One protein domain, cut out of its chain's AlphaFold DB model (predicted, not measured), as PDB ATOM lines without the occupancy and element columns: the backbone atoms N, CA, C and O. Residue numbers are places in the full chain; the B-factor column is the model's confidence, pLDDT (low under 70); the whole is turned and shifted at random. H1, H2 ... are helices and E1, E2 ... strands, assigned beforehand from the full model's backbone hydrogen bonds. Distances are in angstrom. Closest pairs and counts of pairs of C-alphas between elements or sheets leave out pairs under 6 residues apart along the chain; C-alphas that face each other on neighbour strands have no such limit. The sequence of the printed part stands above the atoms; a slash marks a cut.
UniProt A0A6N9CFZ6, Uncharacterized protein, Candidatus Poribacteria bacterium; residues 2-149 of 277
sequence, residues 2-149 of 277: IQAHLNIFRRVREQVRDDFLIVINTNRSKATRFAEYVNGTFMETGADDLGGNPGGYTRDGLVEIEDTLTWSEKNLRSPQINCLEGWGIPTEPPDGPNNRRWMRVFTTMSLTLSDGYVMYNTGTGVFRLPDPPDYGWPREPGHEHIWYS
ATOM      1  N   ILE A   2       9.042 -31.198 -38.686       79.62
ATOM      2  CA  ILE A   2      10.058 -31.400 -37.622       79.62
ATOM      3  C   ILE A   2      11.016 -32.579 -37.892       79.62
ATOM      4  O   ILE A   2      12.230 -32.413 -37.807       79.62
ATOM      5  N   GLN A   3      10.496 -33.748 -38.284       84.69
ATOM      6  CA  GLN A   3      11.334 -34.922 -38.575       84.69
ATOM      7  C   GLN A   3      12.274 -34.710 -39.774       84.69
ATOM      8  O   GLN A   3      13.365 -35.275 -39.814       84.69
ATOM      9  N   ALA A   4      11.871 -33.884 -40.743       89.06
ATOM     10  CA  ALA A   4      12.715 -33.554 -41.886       89.06
ATOM     11  C   ALA A   4      13.900 -32.680 -41.450       89.06
ATOM     12  O   ALA A   4      15.029 -32.991 -41.810       89.06
ATOM     13  N   HIS A   5      13.668 -31.666 -40.605       88.50
ATOM     14  CA  HIS A   5      14.745 -30.837 -40.048       88.50
ATOM     15  C   HIS A   5      15.724 -31.662 -39.202       88.50
ATOM     16  O   HIS A   5      16.930 -31.546 -39.388       88.50
ATOM     17  N   LEU A   6      15.225 -32.566 -38.348       89.88
ATOM     18  CA  LEU A   6      16.081 -33.490 -37.586       89.88
ATOM     19  C   LEU A   6      16.967 -34.338 -38.504       89.88
ATOM     20  O   LEU A   6      18.168 -34.464 -38.279       89.88
ATOM     21  N   ASN A   7      16.381 -34.894 -39.567       93.31
ATOM     22  CA  ASN A   7      17.131 -35.687 -40.533       93.31
ATOM     23  C   ASN A   7      18.200 -34.860 -41.257       93.31
ATOM     24  O   ASN A   7      19.269 -35.401 -41.530       93.31
ATOM     25  N   ILE A   8      17.935 -33.582 -41.546       94.12
ATOM     26  CA  ILE A   8      18.925 -32.670 -42.132       94.12
ATOM     27  C   ILE A   8      20.088 -32.471 -41.159       94.12
ATOM     28  O   ILE A   8      21.219 -32.748 -41.538       94.12
ATOM     29  N   PHE A   9      19.835 -32.072 -39.908       93.94
ATOM     30  CA  PHE A   9      20.915 -31.818 -38.944       93.94
ATOM     31  C   PHE A   9      21.768 -33.053 -38.670       93.94
ATOM     32  O   PHE A   9      22.996 -32.960 -38.682       93.94
ATOM     33  N   ARG A  10      21.132 -34.217 -38.502       93.19
ATOM     34  CA  ARG A  10      21.848 -35.482 -38.326       93.19
ATOM     35  C   ARG A  10      22.730 -35.796 -39.534       93.19
ATOM     36  O   ARG A  10      23.912 -36.056 -39.361       93.19
ATOM     37  N   ARG A  11      22.184 -35.715 -40.754       95.81
ATOM     38  CA  ARG A  11      22.950 -35.989 -41.981       95.81
ATOM     39  C   ARG A  11      24.074 -34.987 -42.199       95.81
ATOM     40  O   ARG A  11      25.141 -35.387 -42.633       95.81
ATOM     41  N   VAL A  12      23.865 -33.709 -41.888       95.81
ATOM     42  CA  VAL A  12      24.943 -32.713 -41.934       95.81
ATOM     43  C   VAL A  12      26.053 -33.125 -40.973       95.81
ATOM     44  O   VAL A  12      27.197 -33.212 -41.400       95.81
ATOM     45  N   ARG A  13      25.728 -33.467 -39.718       95.06
ATOM     46  CA  ARG A  13      26.717 -33.911 -38.721       95.06
ATOM     47  C   ARG A  13      27.443 -35.201 -39.091       95.06
ATOM     48  O   ARG A  13      28.621 -35.310 -38.797       95.06
ATOM     49  N   GLU A  14      26.794 -36.126 -39.789       95.88
ATOM     50  CA  GLU A  14      27.445 -37.331 -40.325       95.88
ATOM     51  C   GLU A  14      28.465 -37.025 -41.442       95.88
ATOM     52  O   GLU A  14      29.297 -37.874 -41.751       95.88
ATOM     53  N   GLN A  15      28.393 -35.849 -42.078       97.62
ATOM     54  CA  GLN A  15      29.222 -35.478 -43.235       97.62
ATOM     55  C   GLN A  15      30.279 -34.411 -42.927       97.62
ATOM     56  O   GLN A  15      31.144 -34.151 -43.762       97.62
ATOM     57  N   VAL A  16      30.214 -33.773 -41.759       96.88
ATOM     58  CA  VAL A  16      31.145 -32.710 -41.361       96.88
ATOM     59  C   VAL A  16      31.973 -33.127 -40.153       96.88
ATOM     60  O   VAL A  16      31.593 -33.988 -39.369       96.88
ATOM     61  N   ARG A  17      33.120 -32.469 -39.997       95.94
ATOM     62  CA  ARG A  17      33.966 -32.542 -38.800       95.94
ATOM     63  C   ARG A  17      33.199 -32.101 -37.543       95.94
ATOM     64  O   ARG A  17      32.329 -31.231 -37.617       95.94
ATOM     65  N   ASP A  18      33.534 -32.682 -36.391       91.88
ATOM     66  CA  ASP A  18      32.813 -32.467 -35.122       91.88
ATOM     67  C   ASP A  18      32.782 -31.003 -34.657       91.88
ATOM     68  O   ASP A  18      31.830 -30.576 -33.997       91.88
ATOM     69  N   ASP A  19      33.804 -30.237 -35.029       94.12
ATOM     70  CA  ASP A  19      33.988 -28.814 -34.741       94.12
ATOM     71  C   ASP A  19      33.428 -27.888 -35.838       94.12
ATOM     72  O   ASP A  19      33.593 -26.671 -35.769       94.12
ATOM     73  N   PHE A  20      32.737 -28.432 -36.847       96.81
ATOM     74  CA  PHE A  20      31.951 -27.624 -37.773       96.81
ATOM     75  C   PHE A  20      30.851 -26.884 -37.002       96.81
ATOM     76  O   PHE A  20      30.116 -27.484 -36.215       96.81
ATOM     77  N   LEU A  21      30.718 -25.580 -37.217       96.75
ATOM     78  CA  LEU A  21      29.768 -24.756 -36.476       96.75
ATOM     79  C   LEU A  21      28.437 -24.686 -37.223       96.75
ATOM     80  O   LEU A  21      28.402 -24.423 -38.422       96.75
ATOM     81  N   ILE A  22      27.335 -24.919 -36.509       96.88
ATOM     82  CA  ILE A  22      25.982 -24.814 -37.065       96.88
ATOM     83  C   ILE A  22      25.217 -23.736 -36.304       96.88
ATOM     84  O   ILE A  22      25.033 -23.853 -35.090       96.88
ATOM     85  N   VAL A  23      24.745 -22.728 -37.036       96.75
ATOM     86  CA  VAL A  23      23.836 -21.685 -36.547       96.75
ATOM     87  C   VAL A  23      22.509 -21.811 -37.271       96.75
ATOM     88  O   VAL A  23      22.478 -22.089 -38.470       96.75
ATOM     89  N   ILE A  24      21.413 -21.621 -36.544       96.31
ATOM     90  CA  ILE A  24      20.062 -21.636 -37.107       96.31
ATOM     91  C   ILE A  24      19.302 -20.391 -36.671       96.31
ATOM     92  O   ILE A  24      19.466 -19.940 -35.542       96.31
ATOM     93  N   ASN A  25      18.452 -19.852 -37.540       96.00
ATOM     94  CA  ASN A  25      17.508 -18.827 -37.117       96.00
ATOM     95  C   ASN A  25      16.374 -19.492 -36.325       96.00
ATOM     96  O   ASN A  25      15.781 -20.475 -36.781       96.00
ATOM     97  N   THR A  26      16.109 -18.984 -35.125       94.88
ATOM     98  CA  THR A  26      15.041 -19.488 -34.256       94.88
ATOM     99  C   THR A  26      14.051 -18.418 -33.832       94.88
ATOM    100  O   THR A  26      13.150 -18.726 -33.050       94.88
ATOM    101  N   ASN A  27      14.186 -17.180 -34.315       94.81
ATOM    102  CA  ASN A  27      13.496 -16.018 -33.762       94.81
ATOM    103  C   ASN A  27      13.611 -16.037 -32.221       94.81
ATOM    104  O   ASN A  27      14.704 -16.190 -31.677       94.81
ATOM    105  N   ARG A  28      12.478 -16.007 -31.508       95.25
ATOM    106  CA  ARG A  28      12.397 -16.134 -30.041       95.25
ATOM    107  C   ARG A  28      12.181 -17.564 -29.523       95.25
ATOM    108  O   ARG A  28      11.863 -17.752 -28.362       95.25
ATOM    109  N   SER A  29      12.293 -18.595 -30.361       96.19
ATOM    110  CA  SER A  29      12.002 -19.981 -29.966       96.19
ATOM    111  C   SER A  29      13.243 -20.766 -29.538       96.19
ATOM    112  O   SER A  29      14.298 -20.699 -30.160       96.19
ATOM    113  N   LYS A  30      13.097 -21.630 -28.530       97.25
ATOM    114  CA  LYS A  30      14.153 -22.564 -28.105       97.25
ATOM    115  C   LYS A  30      14.307 -23.729 -29.084       97.25
ATOM    116  O   LYS A  30      13.352 -24.460 -29.360       97.25
ATOM    117  N   ALA A  31      15.537 -24.003 -29.518       94.25
ATOM    118  CA  ALA A  31      15.884 -25.116 -30.410       94.25
ATOM    119  C   ALA A  31      15.938 -26.492 -29.707       94.25
ATOM    120  O   ALA A  31      16.837 -27.292 -29.963       94.25
ATOM    121  N   THR A  32      14.990 -26.796 -28.813       95.00
ATOM    122  CA  THR A  32      15.051 -27.953 -27.887       95.00
ATOM    123  C   THR A  32      15.325 -29.294 -28.565       95.00
ATOM    124  O   THR A  32      16.087 -30.105 -28.051       95.00
ATOM    125  N   ARG A  33      14.746 -29.521 -29.746       92.31
ATOM    126  CA  ARG A  33      14.899 -30.772 -30.506       92.31
ATOM    127  C   ARG A  33      16.210 -30.862 -31.285       92.31
ATOM    128  O   ARG A  33      16.560 -31.944 -31.736       92.31
ATOM    129  N   PHE A  34      16.897 -29.742 -31.482       91.94
ATOM    130  CA  PHE A  34      18.093 -29.643 -32.324       91.94
ATOM    131  C   PHE A  34      19.356 -29.317 -31.519       91.94
ATOM    132  O   PHE A  34      20.432 -29.198 -32.101       91.94
ATOM    133  N   ALA A  35      19.229 -29.190 -30.195       94.62
ATOM    134  CA  ALA A  35      20.277 -28.713 -29.300       94.62
ATOM    135  C   ALA A  35      21.590 -29.499 -29.428       94.62
ATOM    136  O   ALA A  35      22.667 -28.913 -29.464       94.62
ATOM    137  N   GLU A  36      21.500 -30.822 -29.600       94.25
ATOM    138  CA  GLU A  36      22.669 -31.701 -29.738       94.25
ATOM    139  C   GLU A  36      23.435 -31.525 -31.061       94.25
ATOM    140  O   GLU A  36      24.562 -32.009 -31.180       94.25
ATOM    141  N   TYR A  37      22.852 -30.841 -32.052       95.81
ATOM    142  CA  TYR A  37      23.435 -30.640 -33.381       95.81
ATOM    143  C   TYR A  37      23.903 -29.202 -33.624       95.81
ATOM    144  O   TYR A  37      24.694 -28.980 -34.539       95.81
ATOM    145  N   VAL A  38      23.437 -28.231 -32.840       96.81
ATOM    146  CA  VAL A  38      23.564 -26.793 -33.120       96.81
ATOM    147  C   VAL A  38      24.505 -26.127 -32.117       96.81
ATOM    148  O   VAL A  38      24.497 -26.473 -30.940       96.81
ATOM    149  N   ASN A  39      25.311 -25.176 -32.591       97.75
ATOM    150  CA  ASN A  39      26.234 -24.374 -31.785       97.75
ATOM    151  C   ASN A  39      25.651 -23.010 -31.394       97.75
ATOM    152  O   ASN A  39      26.003 -22.467 -30.355       97.75
ATOM    153  N   GLY A  40      24.763 -22.439 -32.207       97.69
ATOM    154  CA  GLY A  40      24.161 -21.147 -31.890       97.69
ATOM    155  C   GLY A  40      22.819 -20.899 -32.558       97.69
ATOM    156  O   GLY A  40      22.448 -21.555 -33.535       97.69
ATOM    157  N   THR A  41      22.097 -19.921 -32.031       97.62
ATOM    158  CA  THR A  41      20.869 -19.385 -32.620       97.62
ATOM    159  C   THR A  41      21.083 -17.976 -33.138       97.62
ATOM    160  O   THR A  41      21.700 -17.173 -32.453       97.62
ATOM    161  N   PHE A  42      20.527 -17.659 -34.302       97.50
ATOM    162  CA  PHE A  42      20.302 -16.287 -34.738       97.50
ATOM    163  C   PHE A  42      18.864 -15.907 -34.361       97.50
ATOM    164  O   PHE A  42      17.907 -16.508 -34.850       97.50
ATOM    165  N   MET A  43      18.712 -14.989 -33.413       97.56
ATOM    166  CA  MET A  43      17.430 -14.632 -32.815       97.56
ATOM    167  C   MET A  43      16.916 -13.325 -33.420       97.56
ATOM    168  O   MET A  43      17.112 -12.265 -32.832       97.56
ATOM    169  N   GLU A  44      16.249 -13.404 -34.576       93.06
ATOM    170  CA  GLU A  44      15.470 -12.286 -35.137       93.06
ATOM    171  C   GLU A  44      14.238 -12.072 -34.265       93.06
ATOM    172  O   GLU A  44      13.236 -12.784 -34.374       93.06
ATOM    173  N   THR A  45      14.333 -11.159 -33.302       93.25
ATOM    174  CA  THR A  45      13.304 -11.100 -32.260       93.25
ATOM    175  C   THR A  45      11.994 -10.506 -32.761       93.25
ATOM    176  O   THR A  45      10.944 -10.949 -32.296       93.25
ATOM    177  N   GLY A  46      12.039  -9.539 -33.688       87.12
ATOM    178  CA  GLY A  46      10.893  -8.695 -34.046       87.12
ATOM    179  C   GLY A  46      10.405  -7.858 -32.857       87.12
ATOM    180  O   GLY A  46      10.499  -8.300 -31.720       87.12
ATOM    181  N   ALA A  47       9.880  -6.652 -33.067       87.12
ATOM    182  CA  ALA A  47       9.257  -5.898 -31.970       87.12
ATOM    183  C   ALA A  47       7.843  -6.431 -31.662       87.12
ATOM    184  O   ALA A  47       7.182  -6.973 -32.548       87.12
ATOM    185  N   ASP A  48       7.368  -6.263 -30.424       89.88
ATOM    186  CA  ASP A  48       6.005  -6.661 -30.029       89.88
ATOM    187  C   ASP A  48       4.943  -5.708 -30.599       89.88
ATOM    188  O   ASP A  48       3.852  -6.139 -30.971       89.88
ATOM    189  N   ASP A  49       5.270  -4.417 -30.686       81.94
ATOM    190  CA  ASP A  49       4.421  -3.385 -31.275       81.94
ATOM    191  C   ASP A  49       5.211  -2.535 -32.280       81.94
ATOM    192  O   ASP A  49       6.016  -1.677 -31.920       81.94
ATOM    193  N   LEU A  50       4.966  -2.775 -33.567       68.25
ATOM    194  CA  LEU A  50       5.624  -2.078 -34.674       68.25
ATOM    195  C   LEU A  50       4.929  -0.762 -35.072       68.25
ATOM    196  O   LEU A  50       5.459  -0.039 -35.915       68.25
ATOM    197  N   GLY A  51       3.743  -0.468 -34.526       58.78
ATOM    198  CA  GLY A  51       2.899   0.661 -34.946       58.78
ATOM    199  C   GLY A  51       2.453   1.597 -33.820       58.78
ATOM    200  O   GLY A  51       1.869   2.644 -34.104       58.78
ATOM    201  N   GLY A  52       2.702   1.235 -32.562       59.25
ATOM    202  CA  GLY A  52       2.376   2.031 -31.385       59.25
ATOM    203  C   GLY A  52       3.271   3.250 -31.184       59.25
ATOM    204  O   GLY A  52       4.323   3.404 -31.805       59.25
ATOM    205  N   ASN A  53       2.842   4.133 -30.279       54.78
ATOM    206  CA  ASN A  53       3.610   5.292 -29.833       54.78
ATOM    207  C   ASN A  53       3.607   5.374 -28.287       54.78
ATOM    208  O   ASN A  53       2.601   5.811 -27.719       54.78
ATOM    209  N   PRO A  54       4.694   4.968 -27.598       64.56
ATOM    210  CA  PRO A  54       5.906   4.380 -28.174       64.56
ATOM    211  C   PRO A  54       5.694   2.907 -28.557       64.56
ATOM    212  O   PRO A  54       5.109   2.145 -27.792       64.56
ATOM    213  N   GLY A  55       6.196   2.514 -29.727       80.50
ATOM    214  CA  GLY A  55       6.294   1.112 -30.136       80.50
ATOM    215  C   GLY A  55       7.493   0.404 -29.489       80.50
ATOM    216  O   GLY A  55       8.205   0.959 -28.642       80.50
ATOM    217  N   GLY A  56       7.758  -0.828 -29.915       89.88
ATOM    218  CA  GLY A  56       8.906  -1.624 -29.490       89.88
ATOM    219  C   GLY A  56       8.509  -2.883 -28.731       89.88
ATOM    220  O   GLY A  56       7.663  -3.651 -29.185       89.88
ATOM    221  N   TYR A  57       9.159  -3.120 -27.594       94.06
ATOM    222  CA  TYR A  57       9.049  -4.366 -26.838       94.06
ATOM    223  C   TYR A  57       8.278  -4.182 -25.534       94.06
ATOM    224  O   TYR A  57       8.392  -3.171 -24.839       94.06
ATOM    225  N   THR A  58       7.518  -5.206 -25.178       94.25
ATOM    226  CA  THR A  58       6.882  -5.367 -23.876       94.25
ATOM    227  C   THR A  58       7.829  -6.074 -22.908       94.25
ATOM    228  O   THR A  58       8.787  -6.734 -23.311       94.25
ATOM    229  N   ARG A  59       7.548  -5.983 -21.604       95.25
ATOM    230  CA  ARG A  59       8.320  -6.717 -20.590       95.25
ATOM    231  C   ARG A  59       8.250  -8.229 -20.806       95.25
ATOM    232  O   ARG A  59       9.278  -8.888 -20.711       95.25
ATOM    233  N   ASP A  60       7.070  -8.755 -21.122       95.69
ATOM    234  CA  ASP A  60       6.876 -10.190 -21.345       95.69
ATOM    235  C   ASP A  60       7.652 -10.668 -22.581       95.69
ATOM    236  O   ASP A  60       8.294 -11.716 -22.535       95.69
ATOM    237  N   GLY A  61       7.678  -9.861 -23.648       96.81
ATOM    238  CA  GLY A  61       8.494 -10.132 -24.831       96.81
ATOM    239  C   GLY A  61       9.994 -10.143 -24.532       96.81
ATOM    240  O   GLY A  61      10.702 -11.042 -24.980       96.81
ATOM    241  N   LEU A  62      10.492  -9.204 -23.719       98.06
ATOM    242  CA  LEU A  62      11.895  -9.222 -23.278       98.06
ATOM    243  C   LEU A  62      12.200 -10.460 -22.423       98.06
ATOM    244  O   LEU A  62      13.200 -11.128 -22.666       98.06
ATOM    245  N   VAL A  63      11.312 -10.839 -21.499       98.06
ATOM    246  CA  VAL A  63      11.469 -12.061 -20.691       98.06
ATOM    247  C   VAL A  63      11.542 -13.316 -21.570       98.06
ATOM    248  O   VAL A  63      12.374 -14.185 -21.313       98.06
ATOM    249  N   GLU A  64      10.728 -13.414 -22.623       98.31
ATOM    250  CA  GLU A  64      10.786 -14.517 -23.596       98.31
ATOM    251  C   GLU A  64      12.136 -14.572 -24.333       98.31
ATOM    252  O   GLU A  64      12.728 -15.647 -24.498       98.31
ATOM    253  N   ILE A  65      12.638 -13.412 -24.766       98.56
ATOM    254  CA  ILE A  65      13.930 -13.289 -25.449       98.56
ATOM    255  C   ILE A  65      15.064 -13.738 -24.522       98.56
ATOM    256  O   ILE A  65      15.907 -14.540 -24.923       98.56
ATOM    257  N   GLU A  66      15.070 -13.278 -23.274       98.38
ATOM    258  CA  GLU A  66      16.090 -13.629 -22.283       98.38
ATOM    259  C   GLU A  66      16.078 -15.111 -21.925       98.38
ATOM    260  O   GLU A  66      17.130 -15.753 -21.874       98.38
ATOM    261  N   ASP A  67      14.890 -15.673 -21.698       98.38
ATOM    262  CA  ASP A  67      14.701 -17.094 -21.412       98.38
ATOM    263  C   ASP A  67      15.200 -17.957 -22.581       98.38
ATOM    264  O   ASP A  67      15.822 -19.003 -22.382       98.38
ATOM    265  N   THR A  68      15.005 -17.503 -23.818       98.38
ATOM    266  CA  THR A  68      15.522 -18.196 -25.002       98.38
ATOM    267  C   THR A  68      17.032 -18.056 -25.143       98.38
ATOM    268  O   THR A  68      17.709 -19.067 -25.338       98.38
ATOM    269  N   LEU A  69      17.582 -16.849 -24.989       98.44
ATOM    270  CA  LEU A  69      19.018 -16.598 -25.105       98.44
ATOM    271  C   LEU A  69      19.805 -17.381 -24.048       98.44
ATOM    272  O   LEU A  69      20.723 -18.132 -24.378       98.44
ATOM    273  N   THR A  70      19.403 -17.281 -22.781       97.94
ATOM    274  CA  THR A  70      20.055 -17.997 -21.673       97.94
ATOM    275  C   THR A  70      19.897 -19.513 -21.790       97.94
ATOM    276  O   THR A  70      20.819 -20.266 -21.455       97.94
ATOM    277  N   TRP A  71      18.770 -19.996 -22.323       98.25
ATOM    278  CA  TRP A  71      18.614 -21.409 -22.652       98.25
ATOM    279  C   TRP A  71      19.601 -21.840 -23.743       98.25
ATOM    280  O   TRP A  71      20.252 -22.874 -23.578       98.25
ATOM    281  N   SER A  72      19.762 -21.062 -24.816       97.94
ATOM    282  CA  SER A  72      20.701 -21.375 -25.899       97.94
ATOM    283  C   SER A  72      22.152 -21.411 -25.405       97.94
ATOM    284  O   SER A  72      22.880 -22.358 -25.699       97.94
ATOM    285  N   GLU A  73      22.560 -20.448 -24.575       97.38
ATOM    286  CA  GLU A  73      23.886 -20.415 -23.934       97.38
ATOM    287  C   GLU A  73      24.190 -21.678 -23.116       97.38
ATOM    288  O   GLU A  73      25.330 -22.144 -23.071       97.38
ATOM    289  N   LYS A  74      23.170 -22.246 -22.465       96.88
ATOM    290  CA  LYS A  74      23.319 -23.404 -21.577       96.88
ATOM    291  C   LYS A  74      23.218 -24.751 -22.296       96.88
ATOM    292  O   LYS A  74      23.833 -25.712 -21.845       96.88
ATOM    293  N   ASN A  75      22.404 -24.851 -23.346       97.81
ATOM    294  CA  ASN A  75      21.967 -26.145 -23.886       97.81
ATOM    295  C   ASN A  75      22.523 -26.472 -25.277       97.81
ATOM    296  O   ASN A  75      22.410 -27.622 -25.702       97.81
ATOM    297  N   LEU A  76      23.097 -25.503 -25.994       97.50
ATOM    298  CA  LEU A  76      23.684 -25.740 -27.316       97.50
ATOM    299  C   LEU A  76      25.133 -26.226 -27.224       97.50
ATOM    300  O   LEU A  76      25.799 -26.086 -26.195       97.50
ATOM    301  N   ARG A  77      25.624 -26.817 -28.318       96.81
ATOM    302  CA  ARG A  77      26.993 -27.337 -28.410       96.81
ATOM    303  C   ARG A  77      28.019 -26.220 -28.240       96.81
ATOM    304  O   ARG A  77      27.868 -25.127 -28.776       96.81
ATOM    305  N   SER A  78      29.127 -26.560 -27.592       95.69
ATOM    306  CA  SER A  78      30.312 -25.705 -27.543       95.69
ATOM    307  C   SER A  78      31.089 -25.735 -28.880       95.69
ATOM    308  O   SER A  78      31.114 -26.786 -29.531       95.69
ATOM    309  N   PRO A  79      31.731 -24.625 -29.297       96.06
ATOM    310  CA  PRO A  79      31.558 -23.283 -28.741       96.06
ATOM    311  C   PRO A  79      30.163 -22.736 -29.062       96.06
ATOM    312  O   PRO A  79      29.656 -22.949 -30.167       96.06
ATOM    313  N   GLN A  80      29.561 -22.043 -28.095       96.06
ATOM    314  CA  GLN A  80      28.304 -21.336 -28.294       96.06
ATOM    315  C   GLN A  80      28.550 -20.076 -29.126       96.06
ATOM    316  O   GLN A  80      29.467 -19.311 -28.839       96.06
ATOM    317  N   ILE A  81      27.730 -19.868 -30.155       96.44
ATOM    318  CA  ILE A  81      27.838 -18.725 -31.079       96.44
ATOM    319  C   ILE A  81      26.456 -18.128 -31.361       96.44
ATOM    320  O   ILE A  81      26.021 -18.009 -32.506       96.44
ATOM    321  N   ASN A  82      25.723 -17.819 -30.292       97.81
ATOM    322  CA  ASN A  82      24.408 -17.192 -30.394       97.81
ATOM    323  C   ASN A  82      24.536 -15.756 -30.915       97.81
ATOM    324  O   ASN A  82      25.521 -15.078 -30.645       97.81
ATOM    325  N   CYS A  83      23.539 -15.294 -31.656       97.81
ATOM    326  CA  CYS A  83      23.399 -13.922 -32.110       97.81
ATOM    327  C   CYS A  83      22.003 -13.426 -31.729       97.81
ATOM    328  O   CYS A  83      21.008 -14.053 -32.098       97.81
ATOM    329  N   LEU A  84      21.934 -12.324 -30.990       98.19
ATOM    330  CA  LEU A  84      20.693 -11.656 -30.622       98.19
ATOM    331  C   LEU A  84      20.451 -10.470 -31.558       98.19
ATOM    332  O   LEU A  84      21.264  -9.551 -31.590       98.19
ATOM    333  N   GLU A  85      19.325 -10.448 -32.272       96.06
ATOM    334  CA  GLU A  85      18.932  -9.295 -33.083       96.06
ATOM    335  C   GLU A  85      17.719  -8.571 -32.480       96.06
ATOM    336  O   GLU A  85      16.616  -9.121 -32.397       96.06
ATOM    337  N   GLY A  86      17.924  -7.313 -32.089       94.50
ATOM    338  CA  GLY A  86      16.854  -6.381 -31.723       94.50
ATOM    339  C   GLY A  86      16.381  -5.555 -32.912       94.50
ATOM    340  O   GLY A  86      17.153  -5.297 -33.830       94.50
ATOM    341  N   TRP A  87      15.116  -5.145 -32.907       91.12
ATOM    342  CA  TRP A  87      14.491  -4.376 -33.980       91.12
ATOM    343  C   TRP A  87      14.048  -3.006 -33.483       91.12
ATOM    344  O   TRP A  87      13.410  -2.878 -32.439       91.12
ATOM    345  N   GLY A  88      14.353  -1.981 -34.268       88.94
ATOM    346  CA  GLY A  88      13.854  -0.638 -34.053       88.94
ATOM    347  C   GLY A  88      12.386  -0.470 -34.413       88.94
ATOM    348  O   GLY A  88      11.762  -1.306 -35.066       88.94
ATOM    349  N   ILE A  89      11.847   0.657 -33.968       87.06
ATOM    350  CA  ILE A  89      10.511   1.150 -34.269       87.06
ATOM    351  C   ILE A  89      10.541   1.718 -35.698       87.06
ATOM    352  O   ILE A  89      11.201   2.738 -35.920       87.06
ATOM    353  N   PRO A  90       9.824   1.113 -36.666       80.25
ATOM    354  CA  PRO A  90       9.875   1.529 -38.073       80.25
ATOM    355  C   PRO A  90       9.359   2.948 -38.337       80.25
ATOM    356  O   PRO A  90       9.685   3.558 -39.353       80.25
ATOM    357  N   THR A  91       8.509   3.459 -37.446       78.75
ATOM    358  CA  THR A  91       7.878   4.782 -37.533       78.75
ATOM    359  C   THR A  91       8.709   5.895 -36.889       78.75
ATOM    360  O   THR A  91       8.232   7.027 -36.811       78.75
ATOM    361  N   GLU A  92       9.928   5.604 -36.428       82.19
ATOM    362  CA  GLU A  92      10.837   6.568 -35.807       82.19
ATOM    363  C   GLU A  92      12.215   6.578 -36.492       82.19
ATOM    364  O   GLU A  92      12.639   5.556 -37.036       82.19
ATOM    365  N   PRO A  93      12.969   7.697 -36.437       83.94
ATOM    366  CA  PRO A  93      14.340   7.730 -36.939       83.94
ATOM    367  C   PRO A  93      15.212   6.642 -36.285       83.94
ATOM    368  O   PRO A  93      15.121   6.452 -35.065       83.94
ATOM    369  N   PRO A  94      16.111   5.970 -37.029       84.50
ATOM    370  CA  PRO A  94      17.028   4.965 -36.476       84.50
ATOM    371  C   PRO A  94      17.885   5.454 -35.302       84.50
ATOM    372  O   PRO A  94      18.221   4.695 -34.392       84.50
ATOM    373  N   ASP A  95      18.238   6.736 -35.307       86.56
ATOM    374  CA  ASP A  95      18.992   7.402 -34.254       86.56
ATOM    375  C   ASP A  95      18.100   8.272 -33.351       86.56
ATOM    376  O   ASP A  95      18.606   9.077 -32.571       86.56
ATOM    377  N   GLY A  96      16.781   8.098 -33.413       89.12
ATOM    378  CA  GLY A  96      15.831   8.723 -32.504       89.12
ATOM    379  C   GLY A  96      15.971   8.201 -31.066       89.12
ATOM    380  O   GLY A  96      16.569   7.147 -30.827       89.12
ATOM    381  N   PRO A  97      15.414   8.915 -30.073       91.31
ATOM    382  CA  PRO A  97      15.585   8.580 -28.660       91.31
ATOM    383  C   PRO A  97      15.086   7.173 -28.296       91.31
ATOM    384  O   PRO A  97      15.788   6.469 -27.566       91.31
ATOM    385  N   ASN A  98      13.939   6.721 -28.820       90.88
ATOM    386  CA  ASN A  98      13.428   5.381 -28.503       90.88
ATOM    387  C   ASN A  98      14.235   4.278 -29.196       90.88
ATOM    388  O   ASN A  98      14.530   3.264 -28.570       90.88
ATOM    389  N   ASN A  99      14.659   4.480 -30.446       91.19
ATOM    390  CA  ASN A  99      15.516   3.514 -31.138       91.19
ATOM    391  C   ASN A  99      16.907   3.408 -30.501       91.19
ATOM    392  O   ASN A  99      17.419   2.303 -30.340       91.19
ATOM    393  N   ARG A 100      17.494   4.519 -30.032       93.69
ATOM    394  CA  ARG A 100      18.723   4.464 -29.223       93.69
ATOM    395  C   ARG A 100      18.497   3.716 -27.910       93.69
ATOM    396  O   ARG A 100      19.348   2.918 -27.539       93.69
ATOM    397  N   ARG A 101      17.366   3.932 -27.228       95.12
ATOM    398  CA  ARG A 101      17.006   3.183 -26.011       95.12
ATOM    399  C   ARG A 101      16.936   1.678 -26.278       95.12
ATOM    400  O   ARG A 101      17.573   0.905 -25.572       95.12
ATOM    401  N   TRP A 102      16.220   1.255 -27.317       95.25
ATOM    402  CA  TRP A 102      16.117  -0.163 -27.672       95.25
ATOM    403  C   TRP A 102      17.460  -0.765 -28.096       95.25
ATOM    404  O   TRP A 102      17.792  -1.866 -27.666       95.25
ATOM    405  N   MET A 103      18.288  -0.024 -28.834       95.94
ATOM    406  CA  MET A 103      19.658  -0.444 -29.129       95.94
ATOM    407  C   MET A 103      20.459  -0.718 -27.847       95.94
ATOM    408  O   MET A 103      21.106  -1.765 -27.737       95.94
ATOM    409  N   ARG A 104      20.376   0.174 -26.847       97.62
ATOM    410  CA  ARG A 104      21.042  -0.021 -25.550       97.62
ATOM    411  C   ARG A 104      20.506  -1.241 -24.808       97.62
ATOM    412  O   ARG A 104      21.311  -2.023 -24.300       97.62
ATOM    413  N   VAL A 105      19.185  -1.447 -24.796       98.00
ATOM    414  CA  VAL A 105      18.543  -2.649 -24.228       98.00
ATOM    415  C   VAL A 105      19.135  -3.914 -24.830       98.00
ATOM    416  O   VAL A 105      19.636  -4.756 -24.097       98.00
ATOM    417  N   PHE A 106      19.128  -4.046 -26.156       98.12
ATOM    418  CA  PHE A 106      19.589  -5.271 -26.809       98.12
ATOM    419  C   PHE A 106      21.089  -5.495 -26.643       98.12
ATOM    420  O   PHE A 106      21.523  -6.614 -26.367       98.12
ATOM    421  N   THR A 107      21.879  -4.426 -26.735       98.06
ATOM    422  CA  THR A 107      23.327  -4.507 -26.530       98.06
ATOM    423  C   THR A 107      23.656  -4.966 -25.110       98.06
ATOM    424  O   THR A 107      24.418  -5.912 -24.922       98.06
ATOM    425  N   THR A 108      23.048  -4.352 -24.095       98.69
ATOM    426  CA  THR A 108      23.319  -4.683 -22.686       98.69
ATOM    427  C   THR A 108      22.690  -6.006 -22.257       98.69
ATOM    428  O   THR A 108      23.311  -6.740 -21.489       98.69
ATOM    429  N   MET A 109      21.530  -6.386 -22.800       98.75
ATOM    430  CA  MET A 109      20.955  -7.723 -22.632       98.75
ATOM    431  C   MET A 109      21.922  -8.784 -23.165       98.75
ATOM    432  O   MET A 109      22.253  -9.727 -22.450       98.75
ATOM    433  N   SER A 110      22.448  -8.613 -24.382       98.31
ATOM    434  CA  SER A 110      23.422  -9.557 -24.935       98.31
ATOM    435  C   SER A 110      24.692  -9.619 -24.086       98.31
ATOM    436  O   SER A 110      25.122 -10.708 -23.717       98.31
ATOM    437  N   LEU A 111      25.264  -8.467 -23.721       98.50
ATOM    438  CA  LEU A 111      26.482  -8.399 -22.906       98.50
ATOM    439  C   LEU A 111      26.307  -9.066 -21.534       98.50
ATOM    440  O   LEU A 111      27.227  -9.724 -21.049       98.50
ATOM    441  N   THR A 112      25.140  -8.912 -20.902       98.75
ATOM    442  CA  THR A 112      24.876  -9.464 -19.563       98.75
ATOM    443  C   THR A 112      24.473 -10.936 -19.584       98.75
ATOM    444  O   THR A 112      24.771 -11.652 -18.627       98.75
ATOM    445  N   LEU A 113      23.834 -11.420 -20.652       98.44
ATOM    446  CA  LEU A 113      23.229 -12.758 -20.692       98.44
ATOM    447  C   LEU A 113      23.942 -13.760 -21.611       98.44
ATOM    448  O   LEU A 113      23.677 -14.955 -21.495       98.44
ATOM    449  N   SER A 114      24.839 -13.318 -22.496       97.81
ATOM    450  CA  SER A 114      25.463 -14.149 -23.538       97.81
ATOM    451  C   SER A 114      26.950 -13.817 -23.741       97.81
ATOM    452  O   SER A 114      27.423 -12.749 -23.363       97.81
ATOM    453  N   ASP A 115      27.705 -14.762 -24.311       96.00
ATOM    454  CA  ASP A 115      29.068 -14.531 -24.840       96.00
ATOM    455  C   ASP A 115      29.079 -14.387 -26.371       96.00
ATOM    456  O   ASP A 115      30.135 -14.379 -27.000       96.00
ATOM    457  N   GLY A 116      27.890 -14.346 -26.966       95.50
ATOM    458  CA  GLY A 116      27.673 -14.306 -28.395       95.50
ATOM    459  C   GLY A 116      27.704 -12.896 -28.971       95.50
ATOM    460  O   GLY A 116      28.359 -11.982 -28.471       95.50
ATOM    461  N   TYR A 117      26.973 -12.740 -30.064       96.25
ATOM    462  CA  TYR A 117      26.926 -11.533 -30.869       96.25
ATOM    463  C   TYR A 117      25.595 -10.811 -30.678       96.25
ATOM    464  O   TYR A 117      24.573 -11.427 -30.377       96.25
ATOM    465  N   VAL A 118      25.601  -9.503 -30.900       96.69
ATOM    466  CA  VAL A 118      24.388  -8.692 -30.942       96.69
ATOM    467  C   VAL A 118      24.352  -7.898 -32.229       96.69
ATOM    468  O   VAL A 118      25.378  -7.404 -32.698       96.69
ATOM    469  N   MET A 119      23.159  -7.774 -32.786       94.44
ATOM    470  CA  MET A 119      22.872  -6.892 -33.898       94.44
ATOM    471  C   MET A 119      21.612  -6.091 -33.582       94.44
ATOM    472  O   MET A 119      20.727  -6.543 -32.855       94.44
ATOM    473  N   TYR A 120      21.542  -4.874 -34.103       93.56
ATOM    474  CA  TYR A 120      20.367  -4.033 -33.954       93.56
ATOM    475  C   TYR A 120      19.930  -3.550 -35.329       93.56
ATOM    476  O   TYR A 120      20.677  -2.867 -36.032       93.56
ATOM    477  N   ASN A 121      18.743  -3.976 -35.732       89.81
ATOM    478  CA  ASN A 121      18.064  -3.531 -36.933       89.81
ATOM    479  C   ASN A 121      17.412  -2.179 -36.644       89.81
ATOM    480  O   ASN A 121      16.761  -2.000 -35.617       89.81
ATOM    481  N   THR A 122      17.578  -1.222 -37.545       83.00
ATOM    482  CA  THR A 122      17.031   0.135 -37.420       83.00
ATOM    483  C   THR A 122      15.499   0.192 -37.415       83.00
ATOM    484  O   THR A 122      14.934   1.210 -37.025       83.00
ATOM    485  N   GLY A 123      14.822  -0.869 -37.865       74.25
ATOM    486  CA  GLY A 123      13.383  -0.904 -38.127       74.25
ATOM    487  C   GLY A 123      13.003  -0.323 -39.496       74.25
ATOM    488  O   GLY A 123      11.869  -0.503 -39.946       74.25
ATOM    489  N   THR A 124      13.934   0.333 -40.201       68.00
ATOM    490  CA  THR A 124      13.690   0.904 -41.532       68.00
ATOM    491  C   THR A 124      13.576  -0.192 -42.592       68.00
ATOM    492  O   THR A 124      14.301  -1.187 -42.605       68.00
ATOM    493  N   GLY A 125      12.596  -0.037 -43.486       59.31
ATOM    494  CA  GLY A 125      12.380  -0.942 -44.620       59.31
ATOM    495  C   GLY A 125      11.829  -2.330 -44.271       59.31
ATOM    496  O   GLY A 125      11.620  -3.133 -45.178       59.31
ATOM    497  N   VAL A 126      11.550  -2.623 -42.994       55.81
ATOM    498  CA  VAL A 126      11.074  -3.953 -42.575       55.81
ATOM    499  C   VAL A 126       9.586  -4.176 -42.881       55.81
ATOM    500  O   VAL A 126       9.129  -5.310 -42.999       55.81
ATOM    501  N   PHE A 127       8.831  -3.106 -43.142       55.09
ATOM    502  CA  PHE A 127       7.468  -3.180 -43.664       55.09
ATOM    503  C   PHE A 127       7.212  -2.043 -44.655       55.09
ATOM    504  O   PHE A 127       7.635  -0.909 -44.433       55.09
ATOM    505  N   ARG A 128       6.472  -2.334 -45.738       53.12
ATOM    506  CA  ARG A 128       5.854  -1.306 -46.591       53.12
ATOM    507  C   ARG A 128       4.780  -0.592 -45.773       53.12
ATOM    508  O   ARG A 128       3.592  -0.877 -45.917       53.12
ATOM    509  N   LEU A 129       5.190   0.320 -44.895       56.03
ATOM    510  CA  LEU A 129       4.289   1.379 -44.474       56.03
ATOM    511  C   LEU A 129       3.813   2.083 -45.761       56.03
ATOM    512  O   LEU A 129       4.627   2.264 -46.669       56.03
ATOM    513  N   PRO A 130       2.518   2.412 -45.901       55.00
ATOM    514  CA  PRO A 130       2.007   3.035 -47.121       55.00
ATOM    515  C   PRO A 130       2.749   4.331 -47.468       55.00
ATOM    516  O   PRO A 130       2.978   4.586 -48.641       55.00
ATOM    517  N   ASP A 131       3.203   5.066 -46.444       58.25
ATOM    518  CA  ASP A 131       3.971   6.308 -46.547       58.25
ATOM    519  C   ASP A 131       4.898   6.464 -45.317       58.25
ATOM    520  O   ASP A 131       4.552   7.187 -44.377       58.25
ATOM    521  N   PRO A 132       6.049   5.763 -45.227       58.19
ATOM    522  CA  PRO A 132       6.972   5.987 -44.119       58.19
ATOM    523  C   PRO A 132       7.505   7.428 -44.187       58.19
ATOM    524  O   PRO A 132       7.758   7.927 -45.294       58.19
ATOM    525  N   PRO A 133       7.697   8.107 -43.040       58.56
ATOM    526  CA  PRO A 133       8.321   9.421 -43.026       58.56
ATOM    527  C   PRO A 133       9.704   9.350 -43.685       58.56
ATOM    528  O   PRO A 133      10.477   8.423 -43.442       58.56
ATOM    529  N   ASP A 134      10.007  10.319 -44.547       64.06
ATOM    530  CA  ASP A 134      11.312  10.397 -45.196       64.06
ATOM    531  C   ASP A 134      12.330  11.008 -44.233       64.06
ATOM    532  O   ASP A 134      12.350  12.219 -44.007       64.06
ATOM    533  N   TYR A 135      13.157  10.157 -43.638       62.78
ATOM    534  CA  TYR A 135      14.224  10.574 -42.732       62.78
ATOM    535  C   TYR A 135      15.555  10.844 -43.455       62.78
ATOM    536  O   TYR A 135      16.576  11.006 -42.792       62.78
ATOM    537  N   GLY A 136      15.574  10.877 -44.796       57.25
ATOM    538  CA  GLY A 136      16.797  11.064 -45.584       57.25
ATOM    539  C   GLY A 136      17.706   9.829 -45.649       57.25
ATOM    540  O   GLY A 136      18.862   9.950 -46.058       57.25
ATOM    541  N   TRP A 137      17.199   8.657 -45.259       55.50
ATOM    542  CA  TRP A 137      17.902   7.370 -45.322       55.50
ATOM    543  C   TRP A 137      17.497   6.575 -46.577       55.50
ATOM    544  O   TRP A 137      16.379   6.761 -47.074       55.50
ATOM    545  N   PRO A 138      18.379   5.713 -47.123       53.25
ATOM    546  CA  PRO A 138      18.047   4.867 -48.266       53.25
ATOM    547  C   PRO A 138      16.763   4.075 -47.990       53.25
ATOM    548  O   PRO A 138      16.606   3.456 -46.948       53.25
ATOM    549  N   ARG A 139      15.799   4.114 -48.918       55.84
ATOM    550  CA  ARG A 139      14.529   3.385 -48.744       55.84
ATOM    551  C   ARG A 139      14.667   1.880 -48.978       55.84
ATOM    552  O   ARG A 139      13.733   1.149 -48.660       55.84
ATOM    553  N   GLU A 140      15.787   1.428 -49.544       56.78
ATOM    554  CA  GLU A 140      16.060   0.023 -49.835       56.78
ATOM    555  C   GLU A 140      17.569  -0.293 -49.829       56.78
ATOM    556  O   GLU A 140      18.360   0.553 -50.265       56.78
ATOM    557  N   PRO A 141      17.957  -1.526 -49.436       53.28
ATOM    558  CA  PRO A 141      17.102  -2.633 -48.986       53.28
ATOM    559  C   PRO A 141      16.873  -2.617 -47.462       53.28
ATOM    560  O   PRO A 141      17.783  -2.306 -46.704       53.28
ATOM    561  N   GLY A 142      15.655  -2.966 -47.021       60.31
ATOM    562  CA  GLY A 142      15.295  -3.067 -45.597       60.31
ATOM    563  C   GLY A 142      16.149  -4.066 -44.805       60.31
ATOM    564  O   GLY A 142      16.913  -4.824 -45.397       60.31
ATOM    565  N   HIS A 143      15.981  -4.084 -43.474       73.94
ATOM    566  CA  HIS A 143      16.938  -4.686 -42.521       73.94
ATOM    567  C   HIS A 143      18.286  -3.948 -42.498       73.94
ATOM    568  O   HIS A 143      19.354  -4.534 -42.669       73.94
ATOM    569  N   GLU A 144      18.234  -2.631 -42.305       80.56
ATOM    570  CA  GLU A 144      19.441  -1.817 -42.190       80.56
ATOM    571  C   GLU A 144      20.029  -1.884 -40.776       80.56
ATOM    572  O   GLU A 144      19.331  -2.061 -39.773       80.56
ATOM    573  N   HIS A 145      21.342  -1.690 -40.701       86.88
ATOM    574  CA  HIS A 145      22.097  -1.607 -39.459       86.88
ATOM    575  C   HIS A 145      22.987  -0.374 -39.517       86.88
ATOM    576  O   HIS A 145      23.621  -0.110 -40.542       86.88
ATOM    577  N   ILE A 146      23.063   0.369 -38.416       86.69
ATOM    578  CA  ILE A 146      23.935   1.540 -38.311       86.69
ATOM    579  C   ILE A 146      24.903   1.393 -37.145       86.69
ATOM    580  O   ILE A 146      24.602   0.772 -36.127       86.69
ATOM    581  N   TRP A 147      26.077   1.997 -37.303       89.38
ATOM    582  CA  TRP A 147      27.057   2.104 -36.235       89.38
ATOM    583  C   TRP A 147      26.735   3.310 -35.348       89.38
ATOM    584  O   TRP A 147      26.730   4.450 -35.815       89.38
ATOM    585  N   TYR A 148      26.493   3.074 -34.060       90.81
ATOM    586  CA  TYR A 148      26.222   4.133 -33.089       90.81
ATOM    587  C   TYR A 148      27.529   4.590 -32.432       90.81
ATOM    588  O   TYR A 148      27.964   4.015 -31.441       90.81
ATOM    589  N   SER A 149      28.148   5.649 -32.961       90.00
ATOM    590  CA  SER A 149      29.455   6.139 -32.481       90.00
ATOM    591  C   SER A 149      29.484   6.517 -30.997       90.00
ATOM    592  O   SER A 149      30.506   6.343 -30.347       90.00
TER     593      SER A 149
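AT A GLANCE: This is residues 2 to 149 of the 277 residues of an uncharacterized protein of Candidatus Poribacteria bacterium (UniProt A0A6N9CFZ6). A small parallel sheet has helices H2 and H3 side by side over one face, while H1 lies away from the sheet at one end of the long axis. At the other end residues 122 to 149, with no named element, loop out from the body. The printed part has 148 residues, under half in named elements, in the order H1 E1 E2 H2 E3 H3 E4; the sheet runs E1 E2 E3 E4, and the class is mixed. It is compact, with a radius of gyration of the C-alphas of 17.0 A, yet elongated, spanning 51 by 30 by 28 A.

HOW THE PARTS SIT: H1, residues 2 to 15, is not on the sheet and touches no helix. E1, residues 23 to 25, is the parallel neighbour of E2, residues 40 to 44; N 42 and O 24 are 2.8 A apart, within hydrogen-bond range. E2 is the parallel neighbour of E3, residues 83 to 87, with N 83 and O 41 at 2.7 A. E3 is the parallel neighbour of E4, residues 117 to 121, with N 121 and O 86 at 2.8 A. H2, residues 59 to 75, is over E2 and E3 at a height over the sheet of 10.7 A; its closest C-alphas to E2 are Ser 72 and Gly 40, 6.9 A. H3, residues 97 to 113, is on the same face, over E3 and E4 at 8.8 A; its closest C-alphas to E3 are Phe 106 and Gly 86, 5.7 A. These are two layers, helices on one face of a sheet. H2 and H3 touch at Thr 70 and Leu 113, their closest C-alphas, 6.2 A, at a shallow tilt of 30 degrees, the same way. E2, H2, E3 and E3, H3, E4 are strand-helix-strand units, parallel neighbour strands with a helix between, each crossover right-handed. In H1, H2 and H3 every O i to N i+4 pair is within hydrogen-bond range.

IN THESE COORDINATES: H1 begins at C-alpha 2 (10.058, -31.400, -37.622) and is 20.4 A long; H2 and H3 are 24.0 A each. E1 is 7.0 A, E2 12.8 A, E3 13.2 A and E4 13.4 A long, E4 ending at C-alpha 121 (18.064, -3.531, -36.933).

THE WHOLE: The C-alphas farthest apart, of Glu 14 and Asp 134, are 50.6 A apart. The printed part has no cut; the links E1 to E2 and E2 to H2 are long. The model's pLDDT is under 70 at residues 50 to 54 and 124 to 142.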